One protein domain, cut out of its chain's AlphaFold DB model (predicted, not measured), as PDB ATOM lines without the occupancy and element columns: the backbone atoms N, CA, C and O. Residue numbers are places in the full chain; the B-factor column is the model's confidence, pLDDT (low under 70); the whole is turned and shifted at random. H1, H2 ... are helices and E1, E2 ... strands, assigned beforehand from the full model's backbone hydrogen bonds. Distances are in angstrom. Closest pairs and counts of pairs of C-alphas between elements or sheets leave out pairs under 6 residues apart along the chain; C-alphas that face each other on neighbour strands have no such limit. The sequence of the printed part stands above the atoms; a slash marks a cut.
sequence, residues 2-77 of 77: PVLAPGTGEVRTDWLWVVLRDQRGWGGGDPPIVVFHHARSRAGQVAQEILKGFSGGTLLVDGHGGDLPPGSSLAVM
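What this domain is: This is residues 2 to 77 of the 77 residues of an uncharacterized protein of Rhodobacter capsulatus YW2 (UniProt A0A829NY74). With little regular structure, this is a long two-stranded hairpin, E3 and E4, with a small hairpin, E1 and E2, beyond one end, the short helix H1 near it, and a loop-like tail, residues 51 to 77. The printed part has 76 residues, one named helix and four named strands in the order E1 E2 E3 E4 H1, both sheets antiparallel; the class is mixed, with 27 residues in named elements. It is loose, radius of gyration of the C-alphas 15.4 A, spanning 48 by 35 by 22 A.

How they stand to each other: E1, residues 2 to 4, and E2, residues 11 to 13, form a hairpin, with N 3 and O 12 2.8 A apart, within hydrogen-bond range. E2 runs on into E3, residues 15 to 21, at 57 degrees. E3 and E4, residues 33 to 39, form a hairpin, with N 17 and O 37 2.8 A apart, within range. The closest C-alphas of E4 and H1, residues 44 to 50, are those of Ala 39 and Val 46, 7.3 A. Every O i to N i+4 pair in H1 is within range.

Where its parts are: E1 begins at C-alpha 2 (-32.328, -14.364, -71.669) and H1 ends at C-alpha 50 (-11.445, -13.686, -69.547). E3 is 19.5 A long, E4 19.3 A.

The domain as a whole: The C-alphas farthest apart, Thr 8 and Gly 27, are 48.6 A apart. The printed part has no cut; E3 to E4 is a long link. Residues 56 to 77 have pLDDT under 70.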
ATOM      1  N   PRO A   2     -31.480 -14.135 -72.834       83.69
ATOM      2  CA  PRO A   2     -32.328 -14.364 -71.669       83.69
ATOM      3  C   PRO A   2     -31.774 -15.531 -70.843       83.69
ATOM      4  O   PRO A   2     -31.498 -16.599 -71.385       83.69
ATOM      5  N   VAL A   3     -31.600 -15.322 -69.542       84.88
ATOM      6  CA  VAL A   3     -31.069 -16.303 -68.592       84.88
ATOM      7  C   VAL A   3     -31.937 -16.303 -67.345       84.88
ATOM      8  O   VAL A   3     -32.328 -15.245 -66.856       84.88
ATOM      9  N   LEU A   4     -32.247 -17.490 -66.826       89.06
ATOM     10  CA  LEU A   4     -32.960 -17.625 -65.559       89.06
ATOM     11  C   LEU A   4     -32.035 -17.222 -64.410       89.06
ATOM     12  O   LEU A   4     -30.969 -17.810 -64.218       89.06
ATOM     13  N   ALA A   5     -32.443 -16.214 -63.648       84.44
ATOM     14  CA  ALA A   5     -31.754 -15.808 -62.440       84.44
ATOM     15  C   ALA A   5     -31.869 -16.935 -61.392       84.44
ATOM     16  O   ALA A   5     -32.981 -17.379 -61.081       84.44
ATOM     17  N   PRO A   6     -30.738 -17.424 -60.848       82.69
ATOM     18  CA  PRO A   6     -30.761 -18.499 -59.867       82.69
ATOM     19  C   PRO A   6     -31.626 -18.133 -58.659       82.69
ATOM     20  O   PRO A   6     -31.434 -17.086 -58.045       82.69
ATOM     21  N   GLY A   7     -32.573 -19.006 -58.314       86.75
ATOM     22  CA  GLY A   7     -33.356 -18.905 -57.080       86.75
ATOM     23  C   GLY A   7     -34.489 -17.874 -57.062       86.75
ATOM     24  O   GLY A   7     -35.239 -17.869 -56.092       86.75
ATOM     25  N   THR A   8     -34.667 -17.042 -58.095       87.19
ATOM     26  CA  THR A   8     -35.760 -16.042 -58.127       87.19
ATOM     27  C   THR A   8     -36.869 -16.380 -59.122       87.19
ATOM     28  O   THR A   8     -37.959 -15.827 -59.030       87.19
ATOM     29  N   GLY A   9     -36.609 -17.286 -60.073       87.38
ATOM     30  CA  GLY A   9     -37.552 -17.617 -61.149       87.38
ATOM     31  C   GLY A   9     -37.692 -16.520 -62.211       87.38
ATOM     32  O   GLY A   9     -38.458 -16.677 -63.158       87.38
ATOM     33  N   GLU A  10     -36.941 -15.425 -62.086       90.50
ATOM     34  CA  GLU A  10     -36.983 -14.311 -63.027       90.50
ATOM     35  C   GLU A  10     -36.069 -14.561 -64.227       90.50
ATOM     36  O   GLU A  10     -34.962 -15.088 -64.098       90.50
ATOM     37  N   VAL A  11     -36.507 -14.131 -65.411       88.06
ATOM     38  CA  VAL A  11     -35.658 -14.085 -66.604       88.06
ATOM     39  C   VAL A  11     -34.954 -12.740 -66.652       88.06
ATOM     40  O   VAL A  11     -35.569 -11.687 -66.497       88.06
ATOM     41  N   ARG A  12     -33.654 -12.772 -66.921       84.00
ATOM     42  CA  ARG A  12     -32.807 -11.591 -66.991       84.00
ATOM     43  C   ARG A  12     -31.967 -11.591 -68.255       84.00
ATOM     44  O   ARG A  12     -31.542 -12.640 -68.730       84.00
ATOM     45  N   THR A  13     -31.708 -10.402 -68.786       83.44
ATOM     46  CA  THR A  13     -30.814 -10.232 -69.933       83.44
ATOM     47  C   THR A  13     -29.363 -10.242 -69.478       83.44
ATOM     48  O   THR A  13     -28.978  -9.451 -68.619       83.44
ATOM     49  N   ASP A  14     -28.573 -11.108 -70.104       87.06
ATOM     50  CA  ASP A  14     -27.127 -11.207 -69.941       87.06
ATOM     51  C   ASP A  14     -26.384 -11.272 -71.280       87.06
ATOM     52  O   ASP A  14     -26.988 -11.391 -72.353       87.06
ATOM     53  N   TRP A  15     -25.060 -11.166 -71.221       85.06
ATOM     54  CA  TRP A  15     -24.169 -11.218 -72.372       85.06
ATOM     55  C   TRP A  15     -23.481 -12.579 -72.464       85.06
ATOM     56  O   TRP A  15     -22.993 -13.124 -71.474       85.06
ATOM     57  N   LEU A  16     -23.427 -13.115 -73.683       86.81
ATOM     58  CA  LEU A  16     -22.645 -14.298 -74.006       86.81
ATOM     59  C   LEU A  16     -21.403 -13.846 -74.768       86.81
ATOM     60  O   LEU A  16     -21.511 -13.323 -75.875       86.81
ATOM     61  N   TRP A  17     -20.244 -14.028 -74.151       88.12
ATOM     62  CA  TRP A  17     -18.945 -13.835 -74.771       88.12
ATOM     63  C   TRP A  17     -18.521 -15.115 -75.472       88.12
ATOM     64  O   TRP A  17     -18.733 -16.217 -74.961       88.12
ATOM     65  N   VAL A  18     -17.913 -14.951 -76.639       86.81
ATOM     66  CA  VAL A  18     -17.414 -16.049 -77.457       86.81
ATOM     67  C   VAL A  18     -15.955 -15.761 -77.760       86.81
ATOM     68  O   VAL A  18     -15.639 -14.722 -78.331       86.81
ATOM     69  N   VAL A  19     -15.074 -16.672 -77.361       84.38
ATOM     70  CA  VAL A  19     -13.657 -16.632 -77.721       84.38
ATOM     71  C   VAL A  19     -13.416 -17.740 -78.732       84.38
ATOM     72  O   VAL A  19     -13.582 -18.920 -78.416       84.38
ATOM     73  N   LEU A  20     -13.057 -17.355 -79.954       84.19
ATOM     74  CA  LEU A  20     -12.708 -18.275 -81.027       84.19
ATOM     75  C   LEU A  20     -11.189 -18.349 -81.147       84.19
ATOM     76  O   LEU A  20     -10.510 -17.336 -81.280       84.19
ATOM     77  N   ARG A  21     -10.668 -19.570 -81.175       84.38
ATOM     78  CA  ARG A  21      -9.299 -19.854 -81.583       84.38
ATOM     79  C   ARG A  21      -9.359 -20.742 -82.814       84.38
ATOM     80  O   ARG A  21      -9.689 -21.922 -82.713       84.38
ATOM     81  N   ASP A  22      -8.987 -20.193 -83.964       83.94
ATOM     82  CA  ASP A  22      -8.856 -20.937 -85.217       83.94
ATOM     83  C   ASP A  22      -7.546 -20.557 -85.911       83.94
ATOM     84  O   ASP A  22      -7.345 -19.410 -86.296       83.94
ATOM     85  N   GLN A  23      -6.639 -21.527 -86.041       81.94
ATOM     86  CA  GLN A  23      -5.318 -21.325 -86.646       81.94
ATOM     87  C   GLN A  23      -5.211 -21.938 -88.049       81.94
ATOM     88  O   GLN A  23      -4.145 -21.884 -88.665       81.94
ATOM     89  N   ARG A  24      -6.299 -22.505 -88.594       85.19
ATOM     90  CA  ARG A  24      -6.267 -23.218 -89.884       85.19
ATOM     91  C   ARG A  24      -5.882 -22.311 -91.055       85.19
ATOM     92  O   ARG A  24      -5.233 -22.770 -91.988       85.19
ATOM     93  N   GLY A  25      -6.221 -21.021 -90.985       81.62
ATOM     94  CA  GLY A  25      -5.824 -20.013 -91.979       81.62
ATOM     95  C   GLY A  25      -4.331 -19.657 -91.976       81.62
ATOM     96  O   GLY A  25      -3.871 -18.997 -92.901       81.62
ATOM     97  N   TRP A  26      -3.575 -20.109 -90.970       80.62
ATOM     98  CA  TRP A  26      -2.174 -19.738 -90.735       80.62
ATOM     99  C   TRP A  26      -1.249 -20.958 -90.614       80.62
ATOM    100  O   TRP A  26      -0.180 -20.883 -90.017       80.62
ATOM    101  N   GLY A  27      -1.664 -22.107 -91.157       81.31
ATOM    102  CA  GLY A  27      -0.875 -23.343 -91.123       81.31
ATOM    103  C   GLY A  27      -0.870 -24.061 -89.768       81.31
ATOM    104  O   GLY A  27      -0.117 -25.017 -89.591       81.31
ATOM    105  N   GLY A  28      -1.707 -23.640 -88.814       82.81
ATOM    106  CA  GLY A  28      -1.886 -24.349 -87.551       82.81
ATOM    107  C   GLY A  28      -2.703 -25.628 -87.737       82.81
ATOM    108  O   GLY A  28      -3.813 -25.587 -88.263       82.81
ATOM    109  N   GLY A  29      -2.162 -26.762 -87.283       86.06
ATOM    110  CA  GLY A  29      -2.825 -28.075 -87.348       86.06
ATOM    111  C   GLY A  29      -3.772 -28.371 -86.181       86.06
ATOM    112  O   GLY A  29      -4.522 -29.345 -86.219       86.06
ATOM    113  N   ASP A  30      -3.742 -27.540 -85.144       84.94
ATOM    114  CA  ASP A  30      -4.596 -27.699 -83.974       84.94
ATOM    115  C   ASP A  30      -6.077 -27.452 -84.326       84.94
ATOM    116  O   ASP A  30      -6.377 -26.481 -85.034       84.94
ATOM    117  N   PRO A  31      -7.018 -28.241 -83.776       87.38
ATOM    118  CA  PRO A  31      -8.445 -28.053 -84.008       87.38
ATOM    119  C   PRO A  31      -8.940 -26.638 -83.647       87.38
ATOM    120  O   PRO A  31      -8.388 -25.995 -82.744       87.38
ATOM    121  N   PRO A  32     -10.000 -26.141 -84.309       86.75
ATOM    122  CA  PRO A  32     -10.659 -24.912 -83.887       86.75
ATOM    123  C   PRO A  32     -11.331 -25.109 -82.521       86.75
ATOM    124  O   PRO A  32     -11.952 -26.142 -82.269       86.75
ATOM    125  N   ILE A  33     -11.230 -24.107 -81.650       87.06
ATOM    126  CA  ILE A  33     -11.834 -24.107 -80.312       87.06
ATOM    127  C   ILE A  33     -12.735 -22.885 -80.178       87.06
ATOM    128  O   ILE A  33     -12.341 -21.774 -80.530       87.06
ATOM    129  N   VAL A  34     -13.927 -23.093 -79.621       87.06
ATOM    130  CA  VAL A  34     -14.830 -22.020 -79.200       87.06
ATOM    131  C   VAL A  34     -15.066 -22.149 -77.704       87.06
ATOM    132  O   VAL A  34     -15.496 -23.201 -77.230       87.06
ATOM    133  N   VAL A  35     -14.800 -21.078 -76.964       87.44
ATOM    134  CA  VAL A  35     -15.114 -20.976 -75.538       87.44
ATOM    135  C   VAL A  35     -16.251 -19.984 -75.358       87.44
ATOM    136  O   VAL A  35     -16.193 -18.855 -75.842       87.44
ATOM    137  N   PHE A  36     -17.276 -20.412 -74.630       85.62
ATOM    138  CA  PHE A  36     -18.409 -19.577 -74.258       85.62
ATOM    139  C   PHE A  36     -18.247 -19.111 -72.816       85.62
ATOM    140  O   PHE A  36     -18.059 -19.929 -71.915       85.62
ATOM    141  N   HIS A  37     -18.347 -17.804 -72.592       87.94
ATOM    142  CA  HIS A  37     -18.301 -17.220 -71.259       87.94
ATOM    143  C   HIS A  37     -19.532 -16.352 -71.017       87.94
ATOM    144  O   HIS A  37     -19.860 -15.461 -71.798       87.94
ATOM    145  N   HIS A  38     -20.239 -16.620 -69.929       86.62
ATOM    146  CA  HIS A  38     -21.422 -15.861 -69.567       86.62
ATOM    147  C   HIS A  38     -21.040 -14.683 -68.670       86.62
ATOM    148  O   HIS A  38     -20.382 -14.876 -67.651       86.62
ATOM    149  N   ALA A  39     -21.490 -13.475 -69.011       88.69
ATOM    150  CA  ALA A  39     -21.193 -12.285 -68.228       88.69
ATOM    151  C   ALA A  39     -22.359 -11.300 -68.168       88.69
ATOM    152  O   ALA A  39     -23.221 -11.229 -69.038       88.69
ATOM    153  N   ARG A  40     -22.328 -10.468 -67.129       87.38
ATOM    154  CA  ARG A  40     -23.352  -9.457 -66.841       87.38
ATOM    155  C   ARG A  40     -23.180  -8.169 -67.656       87.38
ATOM    156  O   ARG A  40     -23.987  -7.255 -67.539       87.38
ATOM    157  N   SER A  41     -22.108  -8.066 -68.443       85.00
ATOM    158  CA  SER A  41     -21.720  -6.852 -69.164       85.00
ATOM    159  C   SER A  41     -20.977  -7.180 -70.460       85.00
ATOM    160  O   SER A  41     -20.351  -8.234 -70.576       85.00
ATOM    161  N   ARG A  42     -21.030  -6.237 -71.406       82.06
ATOM    162  CA  ARG A  42     -20.228  -6.210 -72.638       82.06
ATOM    163  C   ARG A  42     -18.975  -5.323 -72.518       82.06
ATOM    164  O   ARG A  42     -18.276  -5.100 -73.500       82.06
ATOM    165  N   ALA A  43     -18.712  -4.766 -71.338       85.50
ATOM    166  CA  ALA A  43     -17.589  -3.861 -71.129       85.50
ATOM    167  C   ALA A  43     -16.236  -4.571 -71.307       85.50
ATOM    168  O   ALA A  43     -16.099  -5.758 -71.001       85.50
ATOM    169  N   GLY A  44     -15.220  -3.816 -71.735       81.44
ATOM    170  CA  GLY A  44     -13.866  -4.334 -71.971       81.44
ATOM    171  C   GLY A  44     -13.229  -5.005 -70.747       81.44
ATOM    172  O   GLY A  44     -12.433  -5.924 -70.906       81.44
ATOM    173  N   GLN A  45     -13.626  -4.632 -69.527       89.12
ATOM    174  CA  GLN A  45     -13.170  -5.276 -68.290       89.12
ATOM    175  C   GLN A  45     -13.512  -6.771 -68.239       89.12
ATOM    176  O   GLN A  45     -12.749  -7.552 -67.680       89.12
ATOM    177  N   VAL A  46     -14.628  -7.188 -68.844       88.25
ATOM    178  CA  VAL A  46     -14.976  -8.613 -68.921       88.25
ATOM    179  C   VAL A  46     -13.998  -9.348 -69.839       88.25
ATOM    180  O   VAL A  46     -13.523 -10.419 -69.475       88.25
ATOM    181  N   ALA A  47     -13.635  -8.756 -70.981       84.19
ATOM    182  CA  ALA A  47     -12.622  -9.323 -71.871       84.19
ATOM    183  C   ALA A  47     -11.254  -9.430 -71.175       84.19
ATOM    184  O   ALA A  47     -10.580 -10.449 -71.300       84.19
ATOM    185  N   GLN A  48     -10.871  -8.412 -70.398       87.50
ATOM    186  CA  GLN A  48      -9.629  -8.425 -69.616       87.50
ATOM    187  C   GLN A  48      -9.600  -9.563 -68.589       87.50
ATOM    188  O   GLN A  48      -8.577 -10.230 -68.465       87.50
ATOM    189  N   GLU A  49     -10.704  -9.818 -67.880       90.25
ATOM    190  CA  GLU A  49     -10.767 -10.923 -66.914       90.25
ATOM    191  C   GLU A  49     -10.771 -12.292 -67.613       90.25
ATOM    192  O   GLU A  49     -10.077 -13.196 -67.157       90.25
ATOM    193  N   ILE A  50     -11.470 -12.445 -68.748       87.94
ATOM    194  CA  ILE A  50     -11.445 -13.686 -69.547       87.94
ATOM    195  C   ILE A  50     -10.017 -14.025 -70.004       87.94
ATOM    196  O   ILE A  50      -9.630 -15.192 -70.002       87.94
ATOM    197  N   LEU A  51      -9.233 -13.015 -70.386       85.56
ATOM    198  CA  LEU A  51      -7.858 -13.175 -70.870       85.56
ATOM    199  C   LEU A  51      -6.806 -13.119 -69.754       85.56
ATOM    200  O   LEU A  51      -5.603 -13.177 -70.020       85.56
ATOM    201  N   LYS A  52      -7.217 -13.003 -68.492       89.31
ATOM    202  CA  LYS A  52      -6.288 -12.889 -67.371       89.31
ATOM    203  C   LYS A  52      -5.447 -14.153 -67.231       89.31
ATOM    204  O   LYS A  52      -5.964 -15.259 -67.116       89.31
ATOM    205  N   GLY A  53      -4.127 -13.973 -67.208       84.94
ATOM    206  CA  GLY A  53      -3.176 -15.083 -67.134       84.94
ATOM    207  C   GLY A  53      -2.962 -15.812 -68.462       84.94
ATOM    208  O   GLY A  53      -2.196 -16.771 -68.501       84.94
ATOM    209  N   PHE A  54      -3.581 -15.358 -69.555       82.06
ATOM    210  CA  PHE A  54      -3.234 -15.828 -70.886       82.06
ATOM    211  C   PHE A  54      -1.794 -15.417 -71.214       82.06
ATOM    212  O   PHE A  54      -1.465 -14.234 -71.273       82.06
ATOM    213  N   SER A  55      -0.929 -16.409 -71.404       75.62
ATOM    214  CA  SER A  55       0.506 -16.219 -71.633       75.62
ATOM    215  C   SER A  55       1.006 -16.913 -72.903       75.62
ATOM    216  O   SER A  55       2.200 -17.185 -73.020       75.62
ATOM    217  N   GLY A  56       0.115 -17.260 -73.838       64.69
ATOM    218  CA  GLY A  56       0.459 -18.044 -75.027       64.69
ATOM    219  C   GLY A  56       0.126 -17.339 -76.339       64.69
ATOM    220  O   GLY A  56      -1.028 -17.065 -76.598       64.69
ATOM    221  N   GLY A  57       1.112 -17.144 -77.216       66.00
ATOM    222  CA  GLY A  57       0.890 -16.799 -78.630       66.00
ATOM    223  C   GLY A  57       0.103 -15.507 -78.912       66.00
ATOM    224  O   GLY A  57      -0.014 -14.622 -78.071       66.00
ATOM    225  N   THR A  58      -0.403 -15.403 -80.143       67.44
ATOM    226  CA  THR A  58      -1.160 -14.256 -80.671       67.44
ATOM    227  C   THR A  58      -2.649 -14.595 -80.730       67.44
ATOM    228  O   THR A  58      -3.009 -15.690 -81.174       67.44
ATOM    229  N   LEU A  59      -3.514 -13.667 -80.308       68.75
ATOM    230  CA  LEU A  59      -4.966 -13.829 -80.350       68.75
ATOM    231  C   LEU A  59      -5.555 -12.852 -81.366       68.75
ATOM    232  O   LEU A  59      -5.691 -11.665 -81.101       68.75
ATOM    233  N   LEU A  60      -5.986 -13.372 -82.511       65.38
ATOM    234  CA  LEU A  60      -6.743 -12.574 -83.467       65.38
ATOM    235  C   LEU A  60      -8.155 -12.345 -82.915       65.38
ATOM    236  O   LEU A  60      -8.928 -13.291 -82.768       65.38
ATOM    237  N   VAL A  61      -8.477 -11.091 -82.602       63.06
ATOM    238  CA  VAL A  61      -9.798 -10.672 -82.114       63.06
ATOM    239  C   VAL A  61     -10.475  -9.832 -83.191       63.06
ATOM    240  O   VAL A  61      -9.892  -8.860 -83.674       63.06
ATOM    241  N   ASP A  62     -11.717 -10.157 -83.551       58.97
ATOM    242  CA  ASP A  62     -12.553  -9.231 -84.303       58.97
ATOM    243  C   ASP A  62     -13.122  -8.176 -83.340       58.97
ATOM    244  O   ASP A  62     -13.952  -8.423 -82.467       58.97
ATOM    245  N   GLY A  63     -12.605  -6.953 -83.442       55.56
ATOM    246  CA  GLY A  63     -13.094  -5.842 -82.640       55.56
ATOM    247  C   GLY A  63     -14.516  -5.474 -83.055       55.56
ATOM    248  O   GLY A  63     -14.708  -4.780 -84.049       55.56
ATOM    249  N   HIS A  64     -15.519  -5.877 -82.276       53.44
ATOM    250  CA  HIS A  64     -16.832  -5.243 -82.320       53.44
ATOM    251  C   HIS A  64     -16.968  -4.298 -81.128       53.44
ATOM    252  O   HIS A  64     -16.804  -4.719 -79.984       53.44
ATOM    253  N   GLY A  65     -17.284  -3.026 -81.400       48.47
ATOM    254  CA  GLY A  65     -17.369  -1.965 -80.396       48.47
ATOM    255  C   GLY A  65     -18.176  -2.371 -79.159       48.47
ATOM    256  O   GLY A  65     -19.392  -2.555 -79.220       48.47
ATOM    257  N   GLY A  66     -17.481  -2.531 -78.034       54.59
ATOM    258  CA  GLY A  66     -18.064  -2.367 -76.707       54.59
ATOM    259  C   GLY A  66     -17.868  -0.914 -76.284       54.59
ATOM    260  O   GLY A  66     -16.872  -0.310 -76.681       54.59
ATOM    261  N   ASP A  67     -18.802  -0.351 -75.514       52.09
ATOM    262  CA  ASP A  67     -18.651   0.987 -74.931       52.09
ATOM    263  C   ASP A  67     -17.374   1.026 -74.084       52.09
ATOM    264  O   ASP A  67     -17.323   0.537 -72.952       52.09
ATOM    265  N   LEU A  68     -16.309   1.553 -74.678       45.75
ATOM    266  CA  LEU A  68     -15.045   1.804 -74.014       45.75
ATOM    267  C   LEU A  68     -15.116   3.192 -73.366       45.75
ATOM    268  O   LEU A  68     -15.593   4.137 -73.999       45.75
ATOM    269  N   PRO A  69     -14.615   3.358 -72.130       44.84
ATOM    270  CA  PRO A  69     -14.437   4.681 -71.551       44.84
ATOM    271  C   PRO A  69     -13.560   5.546 -72.472       44.84
ATOM    272  O   PRO A  69     -12.614   5.014 -73.075       44.84
ATOM    273  N   PRO A  70     -13.813   6.867 -72.554       38.34
ATOM    274  CA  PRO A  70     -12.988   7.779 -73.338       38.34
ATOM    275  C   PRO A  70     -11.505   7.610 -72.980       38.34
ATOM    276  O   PRO A  70     -11.137   7.702 -71.812       38.34
ATOM    277  N   GLY A  71     -10.662   7.335 -73.979       37.25
ATOM    278  CA  GLY A  71      -9.216   7.147 -73.796       37.25
ATOM    279  C   GLY A  71      -8.720   5.697 -73.759       37.25
ATOM    280  O   GLY A  71      -7.521   5.485 -73.605       37.25
ATOM    281  N   SER A  72      -9.587   4.695 -73.940       36.28
ATOM    282  CA  SER A  72      -9.155   3.291 -74.036       36.28
ATOM    283  C   SER A  72      -8.914   2.896 -75.498       36.28
ATOM    284  O   SER A  72      -9.841   2.920 -76.305       36.28
ATOM    285  N   SER A  73      -7.680   2.522 -75.847       31.56
ATOM    286  CA  SER A  73      -7.357   1.921 -77.147       31.56
ATOM    287  C   SER A  73      -7.458   0.399 -77.040       31.56
ATOM    288  O   SER A  73      -6.883  -0.194 -76.126       31.56
ATOM    289  N   LEU A  74      -8.208  -0.239 -77.943       36.94
ATOM    290  CA  LEU A  74      -8.203  -1.693 -78.083       36.94
ATOM    291  C   LEU A  74      -6.905  -2.062 -78.811       36.94
ATOM    292  O   LEU A  74      -6.788  -1.840 -80.015       36.94
ATOM    293  N   ALA A  75      -5.915  -2.581 -78.087       28.70
ATOM    294  CA  ALA A  75      -4.765  -3.204 -78.725       28.70
ATOM    295  C   ALA A  75      -5.256  -4.476 -79.430       28.70
ATOM    296  O   ALA A  75      -5.528  -5.489 -78.791       28.70
ATOM    297  N   VAL A  76      -5.417  -4.380 -80.747       33.22
ATOM    298  CA  VAL A  76      -5.437  -5.534 -81.643       33.22
ATOM    299  C   VAL A  76      -3.979  -5.975 -81.764       33.22
ATOM    300  O   VAL A  76      -3.178  -5.258 -82.365       33.22
ATOM    301  N   MET A  77      -3.619  -7.094 -81.138       32.94
ATOM    302  CA  MET A  77      -2.372  -7.815 -81.409       32.94
ATOM    303  C   MET A  77      -2.683  -9.268 -81.722       32.94
ATOM    304  O   MET A  77      -3.193  -9.959 -80.815       32.94
TER     305      MET A  77